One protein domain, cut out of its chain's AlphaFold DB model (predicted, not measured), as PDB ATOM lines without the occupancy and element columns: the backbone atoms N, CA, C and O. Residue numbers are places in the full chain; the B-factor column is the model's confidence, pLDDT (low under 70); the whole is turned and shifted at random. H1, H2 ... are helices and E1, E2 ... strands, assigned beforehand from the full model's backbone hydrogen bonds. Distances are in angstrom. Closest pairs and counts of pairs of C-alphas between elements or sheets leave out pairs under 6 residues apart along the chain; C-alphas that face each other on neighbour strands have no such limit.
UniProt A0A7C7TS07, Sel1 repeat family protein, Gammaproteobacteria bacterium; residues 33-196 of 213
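Overview. This is residues 33 to 196 of the 213 residues of the protein "Sel1 repeat family protein" of Gammaproteobacteria bacterium (UniProt A0A7C7TS07). Six helices make a body in which H3 and H4 lie side by side at the core, with the H1 and H2 hairpin packed on H3, and H5 and the longer H6 packed on H4. From this body a two-stranded hairpin, E1 and E2, reaches toward one end of the longest axis, while the small E3 and E4 hairpin and its long looping link lie toward the other. The printed part has 164 residues, with six helices followed by four strands in two antiparallel pairs, E1 - E2 and E3 - E4; the class is mixed, helices and strands. It is compact, with a radius of gyration of the C-alphas of 15.2 A and spans of 46 by 39 by 32 A.

Along the chain. H1, residues 33 to 47, begins at C-alpha 33 (130.008, 83.648, 83.282) and is 21.5 A long. H2 is residues 51 to 63, 17.6 A; H3, residues 67 to 79, 18.5 A; H4, residues 87 to 97; H5, residues 103 to 113. H6, residues 118 to 135, is 25.0 A long and ends at C-alpha 135 (123.397, 99.121, 89.469). E1 is residues 142 to 148, 18.6 A; E2, residues 155 to 161, 19.3 A; E3, residues 167 to 169. E4, residues 192 to 195, ends at C-alpha 195 (117.312, 88.583, 94.394).

Arrangement. H3 and H4 are the hubs, touching three helices each. They form a helical hairpin at a shallow tilt of 15 degrees, closest at the C-alphas of Gly 74 and Gly 90, 3.9 A. H2 touches H3 at a steep tilt of 46 degrees, closest at the C-alphas of Ala 62 and Gln 70, 4.6 A. H1 and H2 are a hairpin, closest at the C-alphas of Gly 42 and Ala 54, 4.2 A. H5 touches H4, closest at the C-alphas of Leu 94 and Tyr 109, 6.4 A. H6 touches H4 at a steep tilt of 49 degrees, closest at the C-alphas of Ala 92 and Val 128, 4.5 A. Every O i to N i+4 pair is within hydrogen-bond range in H1, H3, H4, H5 and H6, and 8 of 9 in H2. In the hairpin E1 and E2, N 143 and O 160 are 2.9 A apart; in E3 and E4, N 168 and O 194 are 3.0 A apart.

Size, cuts and confidence. The C-alphas farthest apart, of Arg 153 and Asp 186, are 49.2 A apart. The printed part has no cut; the link from E3 to E4, residues 170 to 191, is long. Residues 149, 151 and 195 to 196 are under 70 in pLDDT.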
ATOM      1  N   TYR A  33     129.469  83.899  84.613       90.88
ATOM      2  CA  TYR A  33     130.008  83.648  83.282       90.88
ATOM      3  C   TYR A  33     129.069  84.163  82.187       90.88
ATOM      4  O   TYR A  33     129.507  84.941  81.347       90.88
ATOM      5  N   GLU A  34     127.787  83.792  82.229       91.69
ATOM      6  CA  GLU A  34     126.780  84.235  81.251       91.69
ATOM      7  C   GLU A  34     126.608  85.753  81.272       91.69
ATOM      8  O   GLU A  34     126.581  86.377  80.221       91.69
ATOM      9  N   ILE A  35     126.599  86.368  82.461       92.88
ATOM     10  CA  ILE A  35     126.542  87.829  82.616       92.88
ATOM     11  C   ILE A  35     127.702  88.510  81.869       92.88
ATOM     12  O   ILE A  35     127.512  89.511  81.177       92.88
ATOM     13  N   VAL A  36     128.917  87.975  82.013       93.38
ATOM     14  CA  VAL A  36     130.113  88.518  81.357       93.38
ATOM     15  C   VAL A  36     130.100  88.235  79.852       93.38
ATOM     16  O   VAL A  36     130.462  89.117  79.079       93.38
ATOM     17  N   GLN A  37     129.688  87.040  79.420       93.38
ATOM     18  CA  GLN A  37     129.559  86.708  77.994       93.38
ATOM     19  C   GLN A  37     128.527  87.591  77.301       93.38
ATOM     20  O   GLN A  37     128.833  88.177  76.269       93.38
ATOM     21  N   GLY A  38     127.370  87.780  77.926       93.62
ATOM     22  CA  GLY A  38     126.310  88.643  77.437       93.62
ATOM     23  C   GLY A  38     126.734  90.084  77.192       93.62
ATOM     24  O   GLY A  38     126.311  90.700  76.220       93.62
ATOM     25  N   GLN A  39     127.620  90.622  78.035       95.06
ATOM     26  CA  GLN A  39     128.230  91.930  77.791       95.06
ATOM     27  C   GLN A  39     129.050  91.945  76.492       95.06
ATOM     28  O   GLN A  39     128.966  92.904  75.724       95.06
ATOM     29  N   TYR A  40     129.880  90.923  76.267       94.94
ATOM     30  CA  TYR A  40     130.714  90.853  75.067       94.94
ATOM     31  C   TYR A  40     129.869  90.652  73.811       94.94
ATOM     32  O   TYR A  40     130.057  91.387  72.848       94.94
ATOM     33  N   GLU A  41     128.904  89.738  73.855       96.06
ATOM     34  CA  GLU A  41     127.992  89.483  72.742       96.06
ATOM     35  C   GLU A  41     127.132  90.712  72.424       96.06
ATOM     36  O   GLU A  41     127.031  91.112  71.270       96.06
ATOM     37  N   GLY A  42     126.592  91.391  73.441       96.50
ATOM     38  CA  GLY A  42     125.867  92.650  73.249       96.50
ATOM     39  C   GLY A  42     126.724  93.737  72.593       96.50
ATOM     40  O   GLY A  42     126.231  94.482  71.748       96.50
ATOM     41  N   THR A  43     128.018  93.792  72.924       97.50
ATOM     42  CA  THR A  43     128.969  94.722  72.290       97.50
ATOM     43  C   THR A  43     129.241  94.343  70.833       97.50
ATOM     44  O   THR A  43     129.221  95.212  69.969       97.50
ATOM     45  N   GLU A  44     129.440  93.058  70.535       97.50
ATOM     46  CA  GLU A  44     129.643  92.565  69.165       97.50
ATOM     47  C   GLU A  44     128.413  92.825  68.283       97.50
ATOM     48  O   GLU A  44     128.530  93.356  67.181       97.50
ATOM     49  N   LEU A  45     127.211  92.547  68.793       98.19
ATOM     50  CA  LEU A  45     125.955  92.832  68.094       98.19
ATOM     51  C   LEU A  45     125.780  94.326  67.810       98.19
ATOM     52  O   LEU A  45     125.260  94.702  66.758       98.19
ATOM     53  N   TYR A  46     126.227  95.187  68.723       98.38
ATOM     54  CA  TYR A  46     126.207  96.628  68.510       98.38
ATOM     55  C   TYR A  46     127.140  97.046  67.370       98.38
ATOM     56  O   TYR A  46     126.744  97.832  66.507       98.38
ATOM     57  N   GLU A  47     128.358  96.500  67.337       97.75
ATOM     58  CA  GLU A  47     129.328  96.733  66.259       97.75
ATOM     59  C   GLU A  47     128.810  96.230  64.899       97.75
ATOM     60  O   GLU A  47     129.039  96.874  63.874       97.75
ATOM     61  N   ASP A  48     128.030  95.148  64.904       98.00
ATOM     62  CA  ASP A  48     127.303  94.611  63.748       98.00
ATOM     63  C   ASP A  48     126.087  95.462  63.314       98.00
ATOM     64  O   ASP A  48     125.468  95.180  62.283       98.00
ATOM     65  N   GLY A  49     125.702  96.482  64.089       97.69
ATOM     66  CA  GLY A  49     124.518  97.316  63.843       97.69
ATOM     67  C   GLY A  49     123.181  96.654  64.206       97.69
ATOM     68  O   GLY A  49     122.120  97.148  63.817       97.69
ATOM     69  N   LYS A  50     123.207  95.546  64.951       97.75
ATOM     70  CA  LYS A  50     122.027  94.813  65.444       97.75
ATOM     71  C   LYS A  50     121.569  95.400  66.778       97.75
ATOM     72  O   LYS A  50     121.764  94.822  67.845       97.75
ATOM     73  N   PHE A  51     121.033  96.619  66.720       96.56
ATOM     74  CA  PHE A  51     120.778  97.422  67.918       96.56
ATOM     75  C   PHE A  51     119.727  96.825  68.861       96.56
ATOM     76  O   PHE A  51     119.861  96.982  70.068       96.56
ATOM     77  N   GLU A  52     118.709  96.128  68.356       94.94
ATOM     78  CA  GLU A  52     117.694  95.491  69.207       94.94
ATOM     79  C   GLU A  52     118.298  94.363  70.051       94.94
ATOM     80  O   GLU A  52     118.141  94.321  71.273       94.94
ATOM     81  N   GLU A  53     119.043  93.467  69.413       94.19
ATOM     82  CA  GLU A  53     119.685  92.337  70.072       94.19
ATOM     83  C   GLU A  53     120.801  92.811  71.013       94.19
ATOM     84  O   GLU A  53     120.888  92.355  72.157       94.19
ATOM     85  N   ALA A  54     121.587  93.802  70.577       96.50
ATOM     86  CA  ALA A  54     122.589  94.460  71.406       96.50
ATOM     87  C   ALA A  54     121.972  95.087  72.659       96.50
ATOM     88  O   ALA A  54     122.490  94.891  73.761       96.50
ATOM     89  N   PHE A  55     120.852  95.801  72.508       95.69
ATOM     90  CA  PHE A  55     120.126  96.393  73.627       95.69
ATOM     91  C   PHE A  55     119.626  95.310  74.579       95.69
ATOM     92  O   PHE A  55     119.819  95.414  75.789       95.69
ATOM     93  N   SER A  56     119.028  94.243  74.042       93.38
ATOM     94  CA  SER A  56     118.512  93.130  74.837       93.38
ATOM     95  C   SER A  56     119.596  92.536  75.733       93.38
ATOM     96  O   SER A  56     119.425  92.526  76.951       93.38
ATOM     97  N   LEU A  57     120.734  92.105  75.179       94.62
ATOM     98  CA  LEU A  57     121.804  91.496  75.984       94.62
ATOM     99  C   LEU A  57     122.483  92.518  76.907       94.62
ATOM    100  O   LEU A  57     122.691  92.258  78.096       94.62
ATOM    101  N   SER A  58     122.770  93.718  76.401       95.69
ATOM    102  CA  SER A  58     123.456  94.752  77.184       95.69
ATOM    103  C   SER A  58     122.607  95.241  78.350       95.69
ATOM    104  O   SER A  58     123.140  95.472  79.430       95.69
ATOM    105  N   SER A  59     121.288  95.340  78.189       95.25
ATOM    106  CA  SER A  59     120.378  95.749  79.264       95.25
ATOM    107  C   SER A  59     120.374  94.759  80.433       95.25
ATOM    108  O   SER A  59     120.335  95.167  81.597       95.25
ATOM    109  N   ILE A  60     120.485  93.457  80.155       93.56
ATOM    110  CA  ILE A  60     120.565  92.424  81.189       93.56
ATOM    111  C   ILE A  60     121.916  92.510  81.903       93.56
ATOM    112  O   ILE A  60     121.971  92.578  83.133       93.56
ATOM    113  N   ALA A  61     123.016  92.567  81.150       95.44
ATOM    114  CA  ALA A  61     124.353  92.682  81.726       95.44
ATOM    115  C   ALA A  61     124.529  93.991  82.529       95.44
ATOM    116  O   ALA A  61     125.114  93.977  83.616       95.44
ATOM    117  N   ALA A  62     123.970  95.108  82.055       96.50
ATOM    118  CA  ALA A  62     124.027  96.412  82.715       96.50
ATOM    119  C   ALA A  62     123.286  96.420  84.061       96.50
ATOM    120  O   ALA A  62     123.835  96.915  85.050       96.50
ATOM    121  N   GLN A  63     122.097  95.803  84.133       94.56
ATOM    122  CA  GLN A  63     121.367  95.598  85.396       94.56
ATOM    123  C   GLN A  63     122.178  94.773  86.397       94.56
ATOM    124  O   GLN A  63     122.098  94.997  87.601       94.56
ATOM    125  N   ARG A  64     123.003  93.848  85.895       94.44
ATOM    126  CA  ARG A  64     123.912  93.011  86.688       94.44
ATOM    127  C   ARG A  64     125.244  93.689  87.013       94.44
ATOM    128  O   ARG A  64     126.134  93.020  87.531       94.44
ATOM    129  N   GLY A  65     125.392  94.983  86.726       96.31
ATOM    130  CA  GLY A  65     126.556  95.788  87.100       96.31
ATOM    131  C   GLY A  65     127.695  95.808  86.081       96.31
ATOM    132  O   GLY A  65     128.722  96.441  86.327       96.31
ATOM    133  N   MET A  66     127.565  95.107  84.955       97.38
ATOM    134  CA  MET A  66     128.651  94.975  83.987       97.38
ATOM    135  C   MET A  66     128.965  96.320  83.322       97.38
ATOM    136  O   MET A  66     128.132  96.901  82.633       97.38
ATOM    137  N   LYS A  67     130.180  96.826  83.551       97.69
ATOM    138  CA  LYS A  67     130.537  98.227  83.282       97.69
ATOM    139  C   LYS A  67     130.598  98.594  81.804       97.69
ATOM    140  O   LYS A  67     130.128  99.664  81.436       97.69
ATOM    141  N   THR A  68     131.078  97.698  80.944       96.75
ATOM    142  CA  THR A  68     131.051  97.929  79.490       96.75
ATOM    143  C   THR A  68     129.617  97.905  78.966       96.75
ATOM    144  O   THR A  68     129.275  98.728  78.126       96.75
ATOM    145  N   ALA A  69     128.756  97.030  79.499       98.00
ATOM    146  CA  ALA A  69     127.338  97.011  79.138       98.00
ATOM    147  C   ALA A  69     126.616  98.292  79.586       98.00
ATOM    148  O   ALA A  69     125.814  98.831  78.831       98.00
ATOM    149  N   GLN A  70     126.930  98.815  80.777       98.62
ATOM    150  CA  GLN A  70     126.413 100.106  81.252       98.62
ATOM    151  C   GLN A  70     126.864 101.256  80.349       98.62
ATOM    152  O   GLN A  70     126.039 102.066  79.939       98.62
ATOM    153  N   TYR A  71     128.146 101.293  79.978       98.56
ATOM    154  CA  TYR A  71     128.659 102.295  79.046       98.56
ATOM    155  C   TYR A  71     127.924 102.231  77.701       98.56
ATOM    156  O   TYR A  71     127.403 103.239  77.226       98.56
ATOM    157  N   LEU A  72     127.822 101.032  77.120       98.50
ATOM    158  CA  LEU A  72     127.139 100.801  75.851       98.50
ATOM    159  C   LEU A  72     125.669 101.229  75.909       98.50
ATOM    160  O   LEU A  72     125.220 101.988  75.054       98.50
ATOM    161  N   LEU A  73     124.941 100.823  76.948       98.12
ATOM    162  CA  LEU A  73     123.548 101.213  77.145       98.12
ATOM    163  C   LEU A  73     123.399 102.739  77.241       98.12
ATOM    164  O   LEU A  73     122.488 103.311  76.644       98.12
ATOM    165  N   GLY A  74     124.338 103.411  77.917       98.56
ATOM    166  CA  GLY A  74     124.417 104.870  77.952       98.56
ATOM    167  C   GLY A  74     124.549 105.485  76.558       98.56
ATOM    168  O   GLY A  74     123.778 106.378  76.206       98.56
ATOM    169  N   ILE A  75     125.456 104.962  75.730       98.56
ATOM    170  CA  ILE A  75     125.623 105.398  74.334       98.56
ATOM    171  C   ILE A  75     124.346 105.180  73.513       98.56
ATOM    172  O   ILE A  75     123.939 106.087  72.786       98.56
ATOM    173  N   MET A  76     123.687 104.029  73.658       98.56
ATOM    174  CA  MET A  76     122.455 103.719  72.925       98.56
ATOM    175  C   MET A  76     121.335 104.711  73.255       98.56
ATOM    176  O   MET A  76     120.698 105.237  72.343       98.56
ATOM    177  N   PHE A  77     121.154 105.065  74.532       98.69
ATOM    178  CA  PHE A  77     120.210 106.112  74.942       98.69
ATOM    179  C   PHE A  77     120.604 107.507  74.451       98.69
ATOM    180  O   PHE A  77     119.737 108.288  74.064       98.69
ATOM    181  N   LEU A  78     121.894 107.847  74.438       98.56
ATOM    182  CA  LEU A  78     122.351 109.144  73.929       98.56
ATOM    183  C   LEU A  78     122.146 109.287  72.420       98.56
ATOM    184  O   LEU A  78     121.933 110.401  71.938       98.56
ATOM    185  N   LYS A  79     122.207 108.185  71.673       98.38
ATOM    186  CA  LYS A  79     122.044 108.176  70.215       98.38
ATOM    187  C   LYS A  79     120.623 107.862  69.750       98.38
ATOM    188  O   LYS A  79     120.301 108.164  68.606       98.38
ATOM    189  N   GLY A  80     119.786 107.293  70.614       97.94
ATOM    190  CA  GLY A  80     118.471 106.781  70.234       97.94
ATOM    191  C   GLY A  80     118.558 105.517  69.369       97.94
ATOM    192  O   GLY A  80     117.823 105.362  68.397       97.94
ATOM    193  N   GLU A  81     119.524 104.641  69.655       97.56
ATOM    194  CA  GLU A  81     119.699 103.373  68.940       97.56
ATOM    195  C   GLU A  81     118.825 102.304  69.609       97.56
ATOM    196  O   GLU A  81     119.077 101.928  70.752       97.56
ATOM    197  N   TYR A  82     117.783 101.846  68.902       96.38
ATOM    198  CA  TYR A  82     116.681 100.983  69.380       96.38
ATOM    199  C   TYR A  82     115.730 101.609  70.417       96.38
ATOM    200  O   TYR A  82     114.540 101.303  70.415       96.38
ATOM    201  N   VAL A  83     116.225 102.508  71.262       97.12
ATOM    202  CA  VAL A  83     115.439 103.225  72.276       97.12
ATOM    203  C   VAL A  83     115.215 104.684  71.918       97.12
ATOM    204  O   VAL A  83     115.941 105.249  71.103       97.12
ATOM    205  N   ASP A  84     114.247 105.320  72.573       97.44
ATOM    206  CA  ASP A  84     114.085 106.766  72.477       97.44
ATOM    207  C   ASP A  84     115.310 107.489  73.047       97.44
ATOM    208  O   ASP A  84     115.843 107.148  74.110       97.44
ATOM    209  N   GLN A  85     115.751 108.525  72.333       98.25
ATOM    210  CA  GLN A  85     116.897 109.316  72.750       98.25
ATOM    211  C   GLN A  85     116.626 109.991  74.103       98.25
ATOM    212  O   GLN A  85     115.654 110.732  74.266       98.25
ATOM    213  N   SER A  86     117.524 109.792  75.069       98.50
ATOM    214  CA  SER A  86     117.409 110.366  76.408       98.50
ATOM    215  C   SER A  86     118.770 110.751  76.973       98.50
ATOM    216  O   SER A  86     119.565 109.900  77.372       98.50
ATOM    217  N   LEU A  87     119.013 112.064  77.072       98.44
ATOM    218  CA  LEU A  87     120.220 112.600  77.707       98.44
ATOM    219  C   LEU A  87     120.321 112.158  79.172       98.44
ATOM    220  O   LEU A  87     121.387 111.751  79.618       98.44
ATOM    221  N   ALA A  88     119.216 112.221  79.918       98.44
ATOM    222  CA  ALA A  88     119.222 111.933  81.348       98.44
ATOM    223  C   ALA A  88     119.529 110.456  81.638       98.44
ATOM    224  O   ALA A  88     120.366 110.169  82.488       98.44
ATOM    225  N   ILE A  89     118.886 109.527  80.921       98.56
ATOM    226  CA  ILE A  89     119.111 108.083  81.102       98.56
ATOM    227  C   ILE A  89     120.493 107.692  80.568       98.56
ATOM    228  O   ILE A  89     121.220 106.949  81.227       98.56
ATOM    229  N   GLY A  90     120.884 108.236  79.412       98.75
ATOM    230  CA  GLY A  90     122.195 107.996  78.819       98.75
ATOM    231  C   GLY A  90     123.339 108.415  79.741       98.75
ATOM    232  O   GLY A  90     124.207 107.603  80.056       98.75
ATOM    233  N   MET A  91     123.293 109.648  80.256       98.75
ATOM    234  CA  MET A  91     124.290 110.150  81.210       98.75
ATOM    235  C   MET A  91     124.276 109.379  82.531       98.75
ATOM    236  O   MET A  91     125.340 109.143  83.094       98.75
ATOM    237  N   ALA A  92     123.113 108.929  83.010       98.75
ATOM    238  CA  ALA A  92     123.035 108.109  84.215       98.75
ATOM    239  C   ALA A  92     123.796 106.783  84.056       98.75
ATOM    240  O   ALA A  92     124.627 106.445  84.898       98.75
ATOM    241  N   TRP A  93     123.579 106.069  82.948       98.81
ATOM    242  CA  TRP A  93     124.304 104.834  82.644       98.81
ATOM    243  C   TRP A  93     125.806 105.051  82.443       98.81
ATOM    244  O   TRP A  93     126.599 104.281  82.992       98.81
ATOM    245  N   LEU A  94     126.208 106.112  81.730       98.69
ATOM    246  CA  LEU A  94     127.624 106.479  81.599       98.69
ATOM    247  C   LEU A  94     128.260 106.793  82.962       98.69
ATOM    248  O   LEU A  94     129.377 106.358  83.229       98.69
ATOM    249  N   GLY A  95     127.540 107.488  83.846       98.50
ATOM    250  CA  GLY A  95     128.014 107.818  85.189       98.50
ATOM    251  C   GLY A  95     128.262 106.584  86.061       98.50
ATOM    252  O   GLY A  95     129.289 106.509  86.728       98.50
ATOM    253  N   VAL A  96     127.387 105.569  86.015       98.31
ATOM    254  CA  VAL A  96     127.642 104.296  86.726       98.31
ATOM    255  C   VAL A  96     128.774 103.501  86.083       98.31
ATOM    256  O   VAL A  96     129.553 102.850  86.787       98.31
ATOM    257  N   ALA A  97     128.887 103.537  84.753       98.25
ATOM    258  CA  ALA A  97     129.997 102.903  84.051       98.25
ATOM    259  C   ALA A  97     131.352 103.496  84.479       98.25
ATOM    260  O   ALA A  97     132.319 102.747  84.606       98.25
ATOM    261  N   GLY A  98     131.386 104.798  84.789       96.88
ATOM    262  CA  GLY A  98     132.545 105.527  85.317       96.88
ATOM    263  C   GLY A  98     133.035 105.080  86.701       96.88
ATOM    264  O   GLY A  98     134.082 105.524  87.148       96.88
ATOM    265  N   GLU A  99     132.352 104.156  87.388       96.06
ATOM    266  CA  GLU A  99     132.962 103.477  88.544       96.06
ATOM    267  C   GLU A  99     134.124 102.549  88.145       96.06
ATOM    268  O   GLU A  99     134.865 102.097  89.018       96.06
ATOM    269  N   ALA A 100     134.261 102.234  86.851       93.81
ATOM    270  CA  ALA A 100     135.457 101.623  86.289       93.81
ATOM    271  C   ALA A 100     136.459 102.701  85.858       93.81
ATOM    272  O   ALA A 100     136.107 103.662  85.179       93.81
ATOM    273  N   ASP A 101     137.725 102.483  86.174       89.81
ATOM    274  CA  ASP A 101     138.869 103.326  85.847       89.81
ATOM    275  C   ASP A 101     139.261 103.193  84.365       89.81
ATOM    276  O   ASP A 101     140.249 102.548  84.002       89.81
ATOM    277  N   GLN A 102     138.419 103.756  83.495       87.50
ATOM    278  CA  GLN A 102     138.607 103.806  82.045       87.50
ATOM    279  C   GLN A 102     138.650 105.260  81.567       87.50
ATOM    280  O   GLN A 102     137.612 105.919  81.477       87.50
ATOM    281  N   ASP A 103     139.843 105.760  81.241       86.94
ATOM    282  CA  ASP A 103     140.069 107.165  80.856       86.94
ATOM    283  C   ASP A 103     139.142 107.625  79.713       86.94
ATOM    284  O   ASP A 103     138.537 108.694  79.784       86.94
ATOM    285  N   ASP A 104     138.965 106.789  78.683       91.00
ATOM    286  CA  ASP A 104     138.146 107.115  77.507       91.00
ATOM    287  C   ASP A 104     136.650 107.287  77.852       91.00
ATOM    288  O   ASP A 104     135.936 108.075  77.220       91.00
ATOM    289  N   TRP A 105     136.154 106.566  78.864       94.81
ATOM    290  CA  TRP A 105     134.755 106.656  79.294       94.81
ATOM    291  C   TRP A 105     134.505 107.927  80.101       94.81
ATOM    292  O   TRP A 105     133.505 108.608  79.870       94.81
ATOM    293  N   HIS A 106     135.440 108.282  80.987       95.00
ATOM    294  CA  HIS A 106     135.403 109.542  81.727       95.00
ATOM    295  C   HIS A 106     135.445 110.736  80.777       95.00
ATOM    296  O   HIS A 106     134.587 111.609  80.866       95.00
ATOM    297  N   ALA A 107     136.355 110.721  79.801       96.25
ATOM    298  CA  ALA A 107     136.447 111.778  78.798       96.25
ATOM    299  C   ALA A 107     135.135 111.942  78.010       96.25
ATOM    300  O   ALA A 107     134.705 113.063  77.742       96.25
ATOM    301  N   THR A 108     134.474 110.830  77.667       96.12
ATOM    302  CA  THR A 108     133.170 110.853  76.984       96.12
ATOM    303  C   THR A 108     132.083 111.478  77.861       96.12
ATOM    304  O   THR A 108     131.308 112.309  77.383       96.12
ATOM    305  N   TYR A 109     132.026 111.107  79.143       98.19
ATOM    306  CA  TYR A 109     131.085 111.689  80.100       98.19
ATOM    307  C   TYR A 109     131.328 113.195  80.272       98.19
ATOM    308  O   TYR A 109     130.397 113.984  80.109       98.19
ATOM    309  N   GLU A 110     132.573 113.599  80.536       98.06
ATOM    310  CA  GLU A 110     132.984 114.995  80.736       98.06
ATOM    311  C   GLU A 110     132.680 115.859  79.510       98.06
ATOM    312  O   GLU A 110     132.096 116.934  79.644       98.06
ATOM    313  N   GLN A 111     132.966 115.360  78.300       97.00
ATOM    314  CA  GLN A 111     132.683 116.079  77.055       97.00
ATOM    315  C   GLN A 111     131.209 116.482  76.938       97.00
ATOM    316  O   GLN A 111     130.906 117.553  76.412       97.00
ATOM    317  N   ILE A 112     130.288 115.629  77.387       98.00
ATOM    318  CA  ILE A 112     128.861 115.946  77.373       98.00
ATOM    319  C   ILE A 112     128.535 116.826  78.576       98.00
ATOM    320  O   ILE A 112     127.954 117.898  78.406       98.00
ATOM    321  N   TYR A 113     128.934 116.400  79.772       98.50
ATOM    322  CA  TYR A 113     128.587 117.018  81.048       98.50
ATOM    323  C   TYR A 113     128.993 118.495  81.137       98.50
ATOM    324  O   TYR A 113     128.187 119.332  81.555       98.50
ATOM    325  N   ASP A 114     130.191 118.843  80.671       98.25
ATOM    326  CA  ASP A 114     130.734 120.206  80.733       98.25
ATOM    327  C   ASP A 114     130.005 121.189  79.808       98.25
ATOM    328  O   ASP A 114     130.079 122.405  79.993       98.25
ATOM    329  N   THR A 115     129.264 120.684  78.816       98.00
ATOM    330  CA  THR A 115     128.459 121.520  77.909       98.00
ATOM    331  C   THR A 115     127.085 121.864  78.477       98.00
ATOM    332  O   THR A 115     126.379 122.714  77.925       98.00
ATOM    333  N   LEU A 116     126.680 121.211  79.569       98.00
ATOM    334  CA  LEU A 116     125.341 121.338  80.125       98.00
ATOM    335  C   LEU A 116     125.236 122.526  81.089       98.00
ATOM    336  O   LEU A 116     126.162 122.817  81.843       98.00
ATOM    337  N   PRO A 117     124.080 123.210  81.130       98.25
ATOM    338  CA  PRO A 117     123.824 124.221  82.143       98.25
ATOM    339  C   PRO A 117     123.737 123.586  83.540       98.25
ATOM    340  O   PRO A 117     123.302 122.444  83.699       98.25
ATOM    341  N   ALA A 118     124.075 124.366  84.569       98.06
ATOM    342  CA  ALA A 118     124.188 123.898  85.955       98.06
ATOM    343  C   ALA A 118     122.932 123.183  86.497       98.06
ATOM    344  O   ALA A 118     123.031 122.274  87.315       98.06
ATOM    345  N   ASN A 119     121.734 123.564  86.040       96.69
ATOM    346  CA  ASN A 119     120.495 122.897  86.442       96.69
ATOM    347  C   ASN A 119     120.373 121.474  85.870       96.69
ATOM    348  O   ASN A 119     119.814 120.606  86.532       96.69
ATOM    349  N   LEU A 120     120.876 121.236  84.653       98.06
ATOM    350  CA  LEU A 120     120.900 119.902  84.052       98.06
ATOM    351  C   LEU A 120     122.017 119.049  84.647       98.06
ATOM    352  O   LEU A 120     121.778 117.880  84.919       98.06
ATOM    353  N   GLN A 121     123.180 119.641  84.920       98.56
ATOM    354  CA  GLN A 121     124.263 118.994  85.666       98.56
ATOM    355  C   GLN A 121     123.764 118.451  87.012       98.56
ATOM    356  O   GLN A 121     123.821 117.249  87.247       98.56
ATOM    357  N   ALA A 122     123.119 119.295  87.824       98.25
ATOM    358  CA  ALA A 122     122.558 118.873  89.107       98.25
ATOM    359  C   ALA A 122     121.494 117.762  88.979       98.25
ATOM    360  O   ALA A 122     121.398 116.883  89.837       98.25
ATOM    361  N   ALA A 123     120.681 117.787  87.916       98.06
ATOM    362  CA  ALA A 123     119.698 116.737  87.655       98.06
ATOM    363  C   ALA A 123     120.363 115.407  87.257       98.06
ATOM    364  O   ALA A 123     119.909 114.343  87.682       98.06
ATOM    365  N   ILE A 124     121.438 115.467  86.468       98.62
ATOM    366  CA  ILE A 124     122.242 114.299  86.097       98.62
ATOM    367  C   ILE A 124     122.939 113.733  87.326       98.62
ATOM    368  O   ILE A 124     122.810 112.539  87.558       98.62
ATOM    369  N   ASP A 125     123.573 114.562  88.155       98.56
ATOM    370  CA  ASP A 125     124.250 114.120  89.379       98.56
ATOM    371  C   ASP A 125     123.304 113.339  90.299       98.56
ATOM    372  O   ASP A 125     123.629 112.247  90.769       98.56
ATOM    373  N   ALA A 126     122.089 113.857  90.507       98.50
ATOM    374  CA  ALA A 126     121.067 113.181  91.305       98.50
ATOM    375  C   ALA A 126     120.641 111.833  90.694       98.50
ATOM    376  O   ALA A 126     120.433 110.848  91.413       98.50
ATOM    377  N   LYS A 127     120.524 111.767  89.363       98.06
ATOM    378  CA  LYS A 127     120.156 110.533  88.664       98.06
ATOM    379  C   LYS A 127     121.299 109.512  88.677       98.06
ATOM    380  O   LYS A 127     121.041 108.350  88.979       98.06
ATOM    381  N   VAL A 128     122.543 109.934  88.444       98.75
ATOM    382  CA  VAL A 128     123.748 109.092  88.541       98.75
ATOM    383  C   VAL A 128     123.872 108.510  89.944       98.75
ATOM    384  O   VAL A 128     124.036 107.303  90.077       98.75
ATOM    385  N   ALA A 129     123.702 109.323  90.992       98.50
ATOM    386  CA  ALA A 129     123.719 108.840  92.373       98.50
ATOM    387  C   ALA A 129     122.671 107.739  92.613       98.50
ATOM    388  O   ALA A 129     122.979 106.709  93.203       98.50
ATOM    389  N   THR A 130     121.455 107.914  92.085       98.38
ATOM    390  CA  THR A 130     120.399 106.890  92.167       98.38
ATOM    391  C   THR A 130     120.813 105.612  91.438       98.38
ATOM    392  O   THR A 130     120.695 104.515  91.973       98.38
ATOM    393  N   TYR A 131     121.340 105.737  90.223       98.56
ATOM    394  CA  TYR A 131     121.761 104.595  89.423       98.56
ATOM    395  C   TYR A 131     122.959 103.843  90.032       98.56
ATOM    396  O   TYR A 131     123.017 102.620  89.914       98.56
ATOM    397  N   ILE A 132     123.888 104.530  90.708       98.56
ATOM    398  CA  ILE A 132     124.996 103.897  91.445       98.56
ATOM    399  C   ILE A 132     124.450 103.016  92.577       98.56
ATOM    400  O   ILE A 132     124.904 101.884  92.743       98.56
ATOM    401  N   GLU A 133     123.438 103.473  93.313       98.06
ATOM    402  CA  GLU A 133     122.823 102.665  94.378       98.06
ATOM    403  C   GLU A 133     122.141 101.398  93.832       98.06
ATOM    404  O   GLU A 133     122.210 100.338  94.456       98.06
ATOM    405  N   LEU A 134     121.534 101.463  92.642       96.88
ATOM    406  CA  LEU A 134     120.805 100.336  92.042       96.88
ATOM    407  C   LEU A 134     121.722  99.357  91.284       96.88
ATOM    408  O   LEU A 134     121.627  98.135  91.443       96.88
ATOM    409  N   TYR A 135     122.625  99.886  90.458       97.38
ATOM    410  CA  TYR A 135     123.397  99.121  89.469       97.38
ATOM    411  C   TYR A 135     124.920  99.241  89.651       97.38
ATOM    412  O   TYR A 135     125.682  98.726  88.828       97.38
ATOM    413  N   GLY A 136     125.387  99.928  90.693       97.75
ATOM    414  CA  GLY A 136     126.806 100.193  90.915       97.75
ATOM    415  C   GLY A 136     127.623  98.986  91.379       97.75
ATOM    416  O   GLY A 136     127.095  97.908  91.674       97.75
ATOM    417  N   VAL A 137     128.948  99.167  91.467       96.44
ATOM    418  CA  VAL A 137     129.909  98.077  91.734       96.44
ATOM    419  C   VAL A 137     129.630  97.360  93.047       96.44
ATOM    420  O   VAL A 137     129.754  96.138  93.123       96.44
ATOM    421  N   ARG A 138     129.225  98.107  94.080       95.00
ATOM    422  CA  ARG A 138     128.950  97.561  95.413       95.00
ATOM    423  C   ARG A 138     127.685  96.715  95.404       95.00
ATOM    424  O   ARG A 138     127.738  95.547  95.783       95.00
ATOM    425  N   THR A 139     126.581  97.284  94.926       95.50
ATOM    426  CA  THR A 139     125.265  96.633  94.884       95.50
ATOM    427  C   THR A 139     125.287  95.383  94.017       95.50
ATOM    428  O   THR A 139     124.749  94.343  94.395       95.50
ATOM    429  N   GLN A 140     125.977  95.452  92.878       95.50
ATOM    430  CA  GLN A 140     126.032  94.364  91.910       95.50
ATOM    431  C   GLN A 140     127.262  93.453  92.060       95.50
ATOM    432  O   GLN A 140     127.492  92.601  91.202       95.50
ATOM    433  N   LYS A 141     128.019  93.541  93.164       95.75
ATOM    434  CA  LYS A 141     129.200  92.695  93.445       95.75
ATOM    435  C   LYS A 141     130.173  92.614  92.260       95.75
ATOM    436  O   LYS A 141     130.616  91.535  91.857       95.75
ATOM    437  N   ILE A 142     130.488  93.763  91.681       96.25
ATOM    438  CA  ILE A 142     131.477  93.883  90.612       96.25
ATOM    439  C   ILE A 142     132.845  94.079  91.240       96.25
ATOM    440  O   ILE A 142     133.015  94.866  92.171       96.25
ATOM    441  N   ARG A 143     133.833  93.360  90.715       95.19
ATOM    442  CA  ARG A 143     135.235  93.556  91.062       95.19
ATOM    443  C   ARG A 143     135.987  94.018  89.835       95.19
ATOM    444  O   ARG A 143     136.018  93.305  88.838       95.19
ATOM    445  N   CYS A 144     136.617  95.174  89.949       93.38
ATOM    446  CA  CYS A 144     137.504  95.710  88.936       93.38
ATOM    447  C   CYS A 144     138.947  95.550  89.412       93.38
ATOM    448  O   CYS A 144     139.276  95.887  90.549       93.38
ATOM    449  N   ASP A 145     139.788  94.963  88.564       90.50
ATOM    450  CA  ASP A 145     141.212  94.798  88.828       90.50
ATOM    451  C   ASP A 145     142.013  95.328  87.638       90.50
ATOM    452  O   ASP A 145     141.764  94.955  86.485       90.50
ATOM    453  N   ARG A 146     143.038  96.140  87.914       87.75
ATOM    454  CA  ARG A 146     144.027  96.528  86.904       87.75
ATOM    455  C   ARG A 146     144.946  95.356  86.595       87.75
ATOM    456  O   ARG A 146     145.711  94.906  87.451       87.75
ATOM    457  N   ARG A 147     144.909  94.872  85.356       84.06
ATOM    458  CA  ARG A 147     145.768  93.776  84.889       84.06
ATOM    459  C   ARG A 147     146.241  94.011  83.465       84.06
ATOM    460  O   ARG A 147     145.630  94.744  82.697       84.06
ATOM    461  N   ALA A 148     147.366  93.395  83.112       77.69
ATOM    462  CA  ALA A 148     147.821  93.404  81.729       77.69
ATOM    463  C   ALA A 148     146.819  92.634  80.861       77.69
ATOM    464  O   ALA A 148     146.467  91.494  81.188       77.69
ATOM    465  N   ARG A 149     146.384  93.232  79.749       67.88
ATOM    466  CA  ARG A 149     145.585  92.508  78.756       67.88
ATOM    467  C   ARG A 149     146.415  91.357  78.189       67.88
ATOM    468  O   ARG A 149     147.604  91.524  77.909       67.88
ATOM    469  N   ILE A 150     145.806  90.182  78.014       70.56
ATOM    470  CA  ILE A 150     146.501  88.999  77.486       70.56
ATOM    471  C   ILE A 150     147.147  89.354  76.138       70.56
ATOM    472  O   ILE A 150     146.471  89.788  75.209       70.56
ATOM    473  N   GLY A 151     148.469  89.191  76.046       69.56
ATOM    474  CA  GLY A 151     149.241  89.490  74.836       69.56
ATOM    475  C   GLY A 151     149.629  90.962  74.638       69.56
ATOM    476  O   GLY A 151     150.262  91.275  73.632       69.56
ATOM    477  N   GLN A 152     149.316  91.866  75.574       71.12
ATOM    478  CA  GLN A 152     149.704  93.280  75.511       71.12
ATOM    479  C   GLN A 152     150.494  93.712  76.755       71.12
ATOM    480  O   GLN A 152     150.389  93.126  77.828       71.12
ATOM    481  N   ARG A 153     151.301  94.775  76.616       74.88
ATOM    482  CA  ARG A 153     152.007  95.415  77.748       74.88
ATOM    483  C   ARG A 153     151.157  96.478  78.456       74.88
ATOM    484  O   ARG A 153     151.582  96.994  79.484       74.88
ATOM    485  N   ARG A 154     149.999  96.831  77.885       77.88
ATOM    486  CA  ARG A 154     149.066  97.810  78.450       77.88
ATOM    487  C   ARG A 154     148.354  97.179  79.645       77.88
ATOM    488  O   ARG A 154     147.823  96.073  79.535       77.88
ATOM    489  N   ILE A 155     148.378  97.885  80.768       77.94
ATOM    490  CA  ILE A 155     147.557  97.579  81.937       77.94
ATOM    491  C   ILE A 155     146.217  98.271  81.710       77.94
ATOM    492  O   ILE A 155     146.197  99.472  81.458       77.94
ATOM    493  N   GLU A 156     145.133  97.510  81.766       80.12
ATOM    494  CA  GLU A 156     143.764  98.016  81.686       80.12
ATOM    495  C   GLU A 156     142.996  97.566  82.928       80.12
ATOM    496  O   GLU A 156     143.304  96.520  83.520       80.12
ATOM    497  N   GLU A 157     142.025  98.364  83.363       87.75
ATOM    498  CA  GLU A 157     141.095  97.911  84.384       87.75
ATOM    499  C   GLU A 157     140.062  96.973  83.760       87.75
ATOM    500  O   GLU A 157     139.400  97.307  82.778       87.75
ATOM    501  N   ILE A 158     139.939  95.768  84.321       87.50
ATOM    502  CA  ILE A 158     138.953  94.787  83.875       87.50
ATOM    503  C   ILE A 158     138.006  94.489  85.025       87.50
ATOM    504  O   ILE A 158     138.422  93.973  86.063       87.50
ATOM    505  N   CYS A 159     136.727  94.773  84.800       92.94
ATOM    506  CA  CYS A 159     135.655  94.473  85.732       92.94
ATOM    507  C   CYS A 159     135.045  93.098  85.448       92.94
ATOM    508  O   CYS A 159     134.744  92.756  84.304       92.94
ATOM    509  N   GLY A 160     134.859  92.309  86.500       92.81
ATOM    510  CA  GLY A 160     134.185  91.018  86.478       92.81
ATOM    511  C   GLY A 160     133.082  90.935  87.530       92.81
ATOM    512  O   GLY A 160     133.004  91.751  88.450       92.81
ATOM    513  N   LYS A 161     132.230  89.918  87.393       93.69
ATOM    514  CA  LYS A 161     131.104  89.652  88.291       93.69
ATOM    515  C   LYS A 161     131.503  88.644  89.374       93.69
ATOM    516  O   LYS A 161     131.858  87.509  89.059       93.69
ATOM    517  N   ASN A 162     131.406  89.027  90.648       89.25
ATOM    518  CA  ASN A 162     131.651  88.138  91.787       89.25
ATOM    519  C   ASN A 162     130.322  87.650  92.383       89.25
ATOM    520  O   ASN A 162     129.790  88.244  93.319       89.25
ATOM    521  N   GLY A 163     129.800  86.548  91.841       82.75
ATOM    522  CA  GLY A 163     128.516  85.966  92.253       82.75
ATOM    523  C   GLY A 163     127.326  86.604  91.540       82.75
ATOM    524  O   GLY A 163     127.438  87.698  90.994       82.75
ATOM    525  N   SER A 164     126.191  85.913  91.487       76.69
ATOM    526  CA  SER A 164     124.973  86.383  90.808       76.69
ATOM    527  C   SER A 164     123.839  86.754  91.769       76.69
ATOM    528  O   SER A 164     122.834  87.312  91.334       76.69
ATOM    529  N   ASP A 165     124.050  86.551  93.068       83.31
ATOM    530  CA  ASP A 165     123.156  86.866  94.181       83.31
ATOM    531  C   ASP A 165     123.148  88.365  94.508       83.31
ATOM    532  O   ASP A 165     123.623  88.833  95.547       83.31
ATOM    533  N   THR A 166     122.630  89.140  93.560       89.75
ATOM    534  CA  THR A 166     122.477  90.591  93.663       89.75
ATOM    535  C   THR A 166     121.026  91.000  93.428       89.75
ATOM    536  O   THR A 166     120.283  90.266  92.761       89.75
ATOM    537  N   PRO A 167     120.578  92.122  94.020       91.31
ATOM    538  CA  PRO A 167     119.229  92.622  93.802       91.31
ATOM    539  C   PRO A 167     119.025  93.007  92.335       91.31
ATOM    540  O   PRO A 167     119.947  93.491  91.674       91.31
ATOM    541  N   LEU A 168     117.807  92.789  91.846       90.44
ATOM    542  CA  LEU A 168     117.382  93.166  90.503       90.44
ATOM    543  C   LEU A 168     116.372  94.301  90.563       90.44
ATOM    544  O   LEU A 168     115.363  94.200  91.267       90.44
ATOM    545  N   TYR A 169     116.654  95.351  89.796       92.75
ATOM    546  CA  TYR A 169     115.833  96.551  89.712       92.75
ATOM    547  C   TYR A 169     115.336  96.777  88.288       92.75
ATOM    548  O   TYR A 169     116.049  96.452  87.340       92.75
ATOM    549  N   SER A 170     114.138  97.349  88.132       92.94
ATOM    550  CA  SER A 170     113.572  97.678  86.814       92.94
ATOM    551  C   SER A 170     114.447  98.650  86.040       92.94
ATOM    552  O   SER A 170     115.159  99.450  86.633       92.94
ATOM    553  N   LEU A 171     114.375  98.609  84.712       93.69
ATOM    554  CA  LEU A 171     115.020  99.581  83.833       93.69
ATOM    555  C   LEU A 171     114.124 100.808  83.603       93.69
ATOM    556  O   LEU A 171     112.903 100.685  83.522       93.69
ATOM    557  N   GLU A 172     114.733 101.986  83.451       94.56
ATOM    558  CA  GLU A 172     114.046 103.231  83.076       94.56
ATOM    559  C   GLU A 172     114.065 103.418  81.549       94.56
ATOM    560  O   GLU A 172     115.094 103.193  80.915       94.56
ATOM    561  N   GLY A 173     112.955 103.880  80.960       92.81
ATOM    562  CA  GLY A 173     112.903 104.294  79.549       92.81
ATOM    563  C   GLY A 173     112.963 103.152  78.528       92.81
ATOM    564  O   GLY A 173     113.561 103.315  77.470       92.81
ATOM    565  N   MET A 174     112.385 101.992  78.849       91.19
ATOM    566  CA  MET A 174     112.279 100.876  77.900       91.19
ATOM    567  C   MET A 174     111.272 101.188  76.783       91.19
ATOM    568  O   MET A 174     110.239 101.789  77.081       91.19
ATOM    569  N   PRO A 175     111.529 100.773  75.527       88.56
ATOM    570  CA  PRO A 175     110.571 100.962  74.444       88.56
ATOM    571  C   PRO A 175     109.359 100.035  74.630       88.56
ATOM    572  O   PRO A 175     109.467  98.978  75.250       88.56
ATOM    573  N   ASP A 176     108.202 100.412  74.081       82.12
ATOM    574  CA  ASP A 176     106.910  99.743  74.336       82.12
ATOM    575  C   ASP A 176     106.893  98.237  74.005       82.12
ATOM    576  O   ASP A 176     106.129  97.468  74.588       82.12
ATOM    577  N   ASN A 177     107.720  97.797  73.055       81.12
ATOM    578  CA  ASN A 177     107.843  96.401  72.632       81.12
ATOM    579  C   ASN A 177     108.932  95.620  73.385       81.12
ATOM    580  O   ASN A 177     109.110  94.427  73.132       81.12
ATOM    581  N   PHE A 178     109.661  96.257  74.301       86.00
ATOM    582  CA  PHE A 178     110.720  95.601  75.051       86.00
ATOM    583  C   PHE A 178     110.157  94.814  76.228       86.00
ATOM    584  O   PHE A 178     109.519  95.349  77.133       86.00
ATOM    585  N   THR A 179     110.451  93.518  76.245       79.94
ATOM    586  CA  THR A 179     110.132  92.650  77.378       79.94
ATOM    587  C   THR A 179     111.412  92.348  78.142       79.94
ATOM    588  O   THR A 179     112.294  91.659  77.629       79.94
ATOM    589  N   SER A 180     111.506  92.843  79.381       78.19
ATOM    590  CA  SER A 180     112.600  92.479  80.286       78.19
ATOM    591  C   SER A 180     112.604  90.969  80.505       78.19
ATOM    592  O   SER A 180     111.620  90.398  80.978       78.19
ATOM    593  N   ARG A 181     113.723  90.321  80.170       77.75
ATOM    594  CA  ARG A 181     113.867  88.861  80.279       77.75
ATOM    595  C   ARG A 181     114.205  88.394  81.694       77.75
ATOM    596  O   ARG A 181     113.883  87.273  82.051       77.75
ATOM    597  N   ILE A 182     114.770  89.265  82.533       75.06
ATOM    598  CA  ILE A 182     115.139  88.912  83.915       75.06
ATOM    599  C   ILE A 182     114.025  89.123  84.947       75.06
ATOM    600  O   ILE A 182     114.190  88.728  86.101       75.06
ATOM    601  N   GLY A 183     112.908  89.743  84.554       77.06
ATOM    602  CA  GLY A 183     111.752  90.004  85.414       77.06
ATOM    603  C   GLY A 183     111.210  91.429  85.300       77.06
ATOM    604  O   GLY A 183     111.825  92.308  84.688       77.06
ATOM    605  N   THR A 184     110.031  91.645  85.881       78.81
ATOM    606  CA  THR A 184     109.323  92.931  85.924       78.81
ATOM    607  C   THR A 184     108.651  93.126  87.285       78.81
ATOM    608  O   THR A 184     108.492  92.182  88.062       78.81
ATOM    609  N   CYS A 185     108.241  94.359  87.564       81.94
ATOM    610  CA  CYS A 185     107.387  94.727  88.687       81.94
ATOM    611  C   CYS A 185     106.224  95.588  88.177       81.94
ATOM    612  O   CYS A 185     106.312  96.158  87.088       81.94
ATOM    613  N   ASP A 186     105.193  95.742  89.003       82.00
ATOM    614  CA  ASP A 186     104.037  96.594  88.698       82.00
ATOM    615  C   ASP A 186     104.195  98.038  89.226       82.00
ATOM    616  O   ASP A 186     103.326  98.882  89.013       82.00
ATOM    617  N   GLU A 187     105.303  98.335  89.914       86.81
ATOM    618  CA  GLU A 187     105.578  99.642  90.520       86.81
ATOM    619  C   GLU A 187     106.339 100.583  89.565       86.81
ATOM    620  O   GLU A 187     107.110 100.116  88.718       86.81
ATOM    621  N   PRO A 188     106.189 101.916  89.706       89.44
ATOM    622  CA  PRO A 188     106.991 102.877  88.959       89.44
ATOM    623  C   PRO A 188     108.495 102.673  89.172       89.44
ATOM    624  O   PRO A 188     108.942 102.219  90.225       89.44
ATOM    625  N   TRP A 189     109.293 103.061  88.176       91.69
ATOM    626  CA  TRP A 189     110.745 103.037  88.315       91.69
ATOM    627  C   TRP A 189     111.222 103.996  89.432       91.69
ATOM    628  O   TRP A 189     110.726 105.126  89.503       91.69
ATOM    629  N   PRO A 190     112.219 103.603  90.253       92.62
ATOM    630  CA  PRO A 190     112.825 102.274  90.330       92.62
ATOM    631  C   PRO A 190     112.033 101.338  91.251       92.62
ATOM    632  O   PRO A 190     111.623 101.718  92.346       92.62
ATOM    633  N   CYS A 191     111.910 100.075  90.855       90.12
ATOM    634  CA  CYS A 191     111.358  99.020  91.702       90.12
ATOM    635  C   CYS A 191     112.341  97.853  91.793       90.12
ATOM    636  O   CYS A 191     113.126  97.626  90.871       90.12
ATOM    637  N   GLN A 192     112.267  97.078  92.871       90.25
ATOM    638  CA  GLN A 192     113.016  95.833  93.019       90.25
ATOM    639  C   GLN A 192     112.074  94.644  92.798       90.25
ATOM    640  O   GLN A 192     111.001  94.608  93.392       90.25
ATOM    641  N   PHE A 193     112.462  93.667  91.974       86.12
ATOM    642  CA  PHE A 193     111.612  92.500  91.655       86.12
ATOM    643  C   PHE A 193     112.266  91.143  91.935       86.12
ATOM    644  O   PHE A 193     111.722  90.101  91.577       86.12
ATOM    645  N   GLY A 194     113.423  91.127  92.594       74.62
ATOM    646  CA  GLY A 194     114.004  89.880  93.065       74.62
ATOM    647  C   GLY A 194     115.431  90.000  93.572       74.62
ATOM    648  O   GLY A 194     116.068  91.056  93.535       74.62
ATOM    649  N   THR A 195     115.921  88.859  94.034       63.00
ATOM    650  CA  THR A 195     117.312  88.583  94.394       63.00
ATOM    651  C   THR A 195     117.619  87.181  93.894       63.00
ATOM    652  O   THR A 195     116.865  86.257  94.200       63.00
ATOM    653  N   LEU A 196     118.689  86.993  93.120       59.44
ATOM    654  CA  LEU A 196     118.999  85.676  92.558       59.44
ATOM    655  C   LEU A 196     119.701  84.795  93.612       59.44
ATOM    656  O   LEU A 196     120.921  84.675  93.619       59.44
TER     657      LEU A 196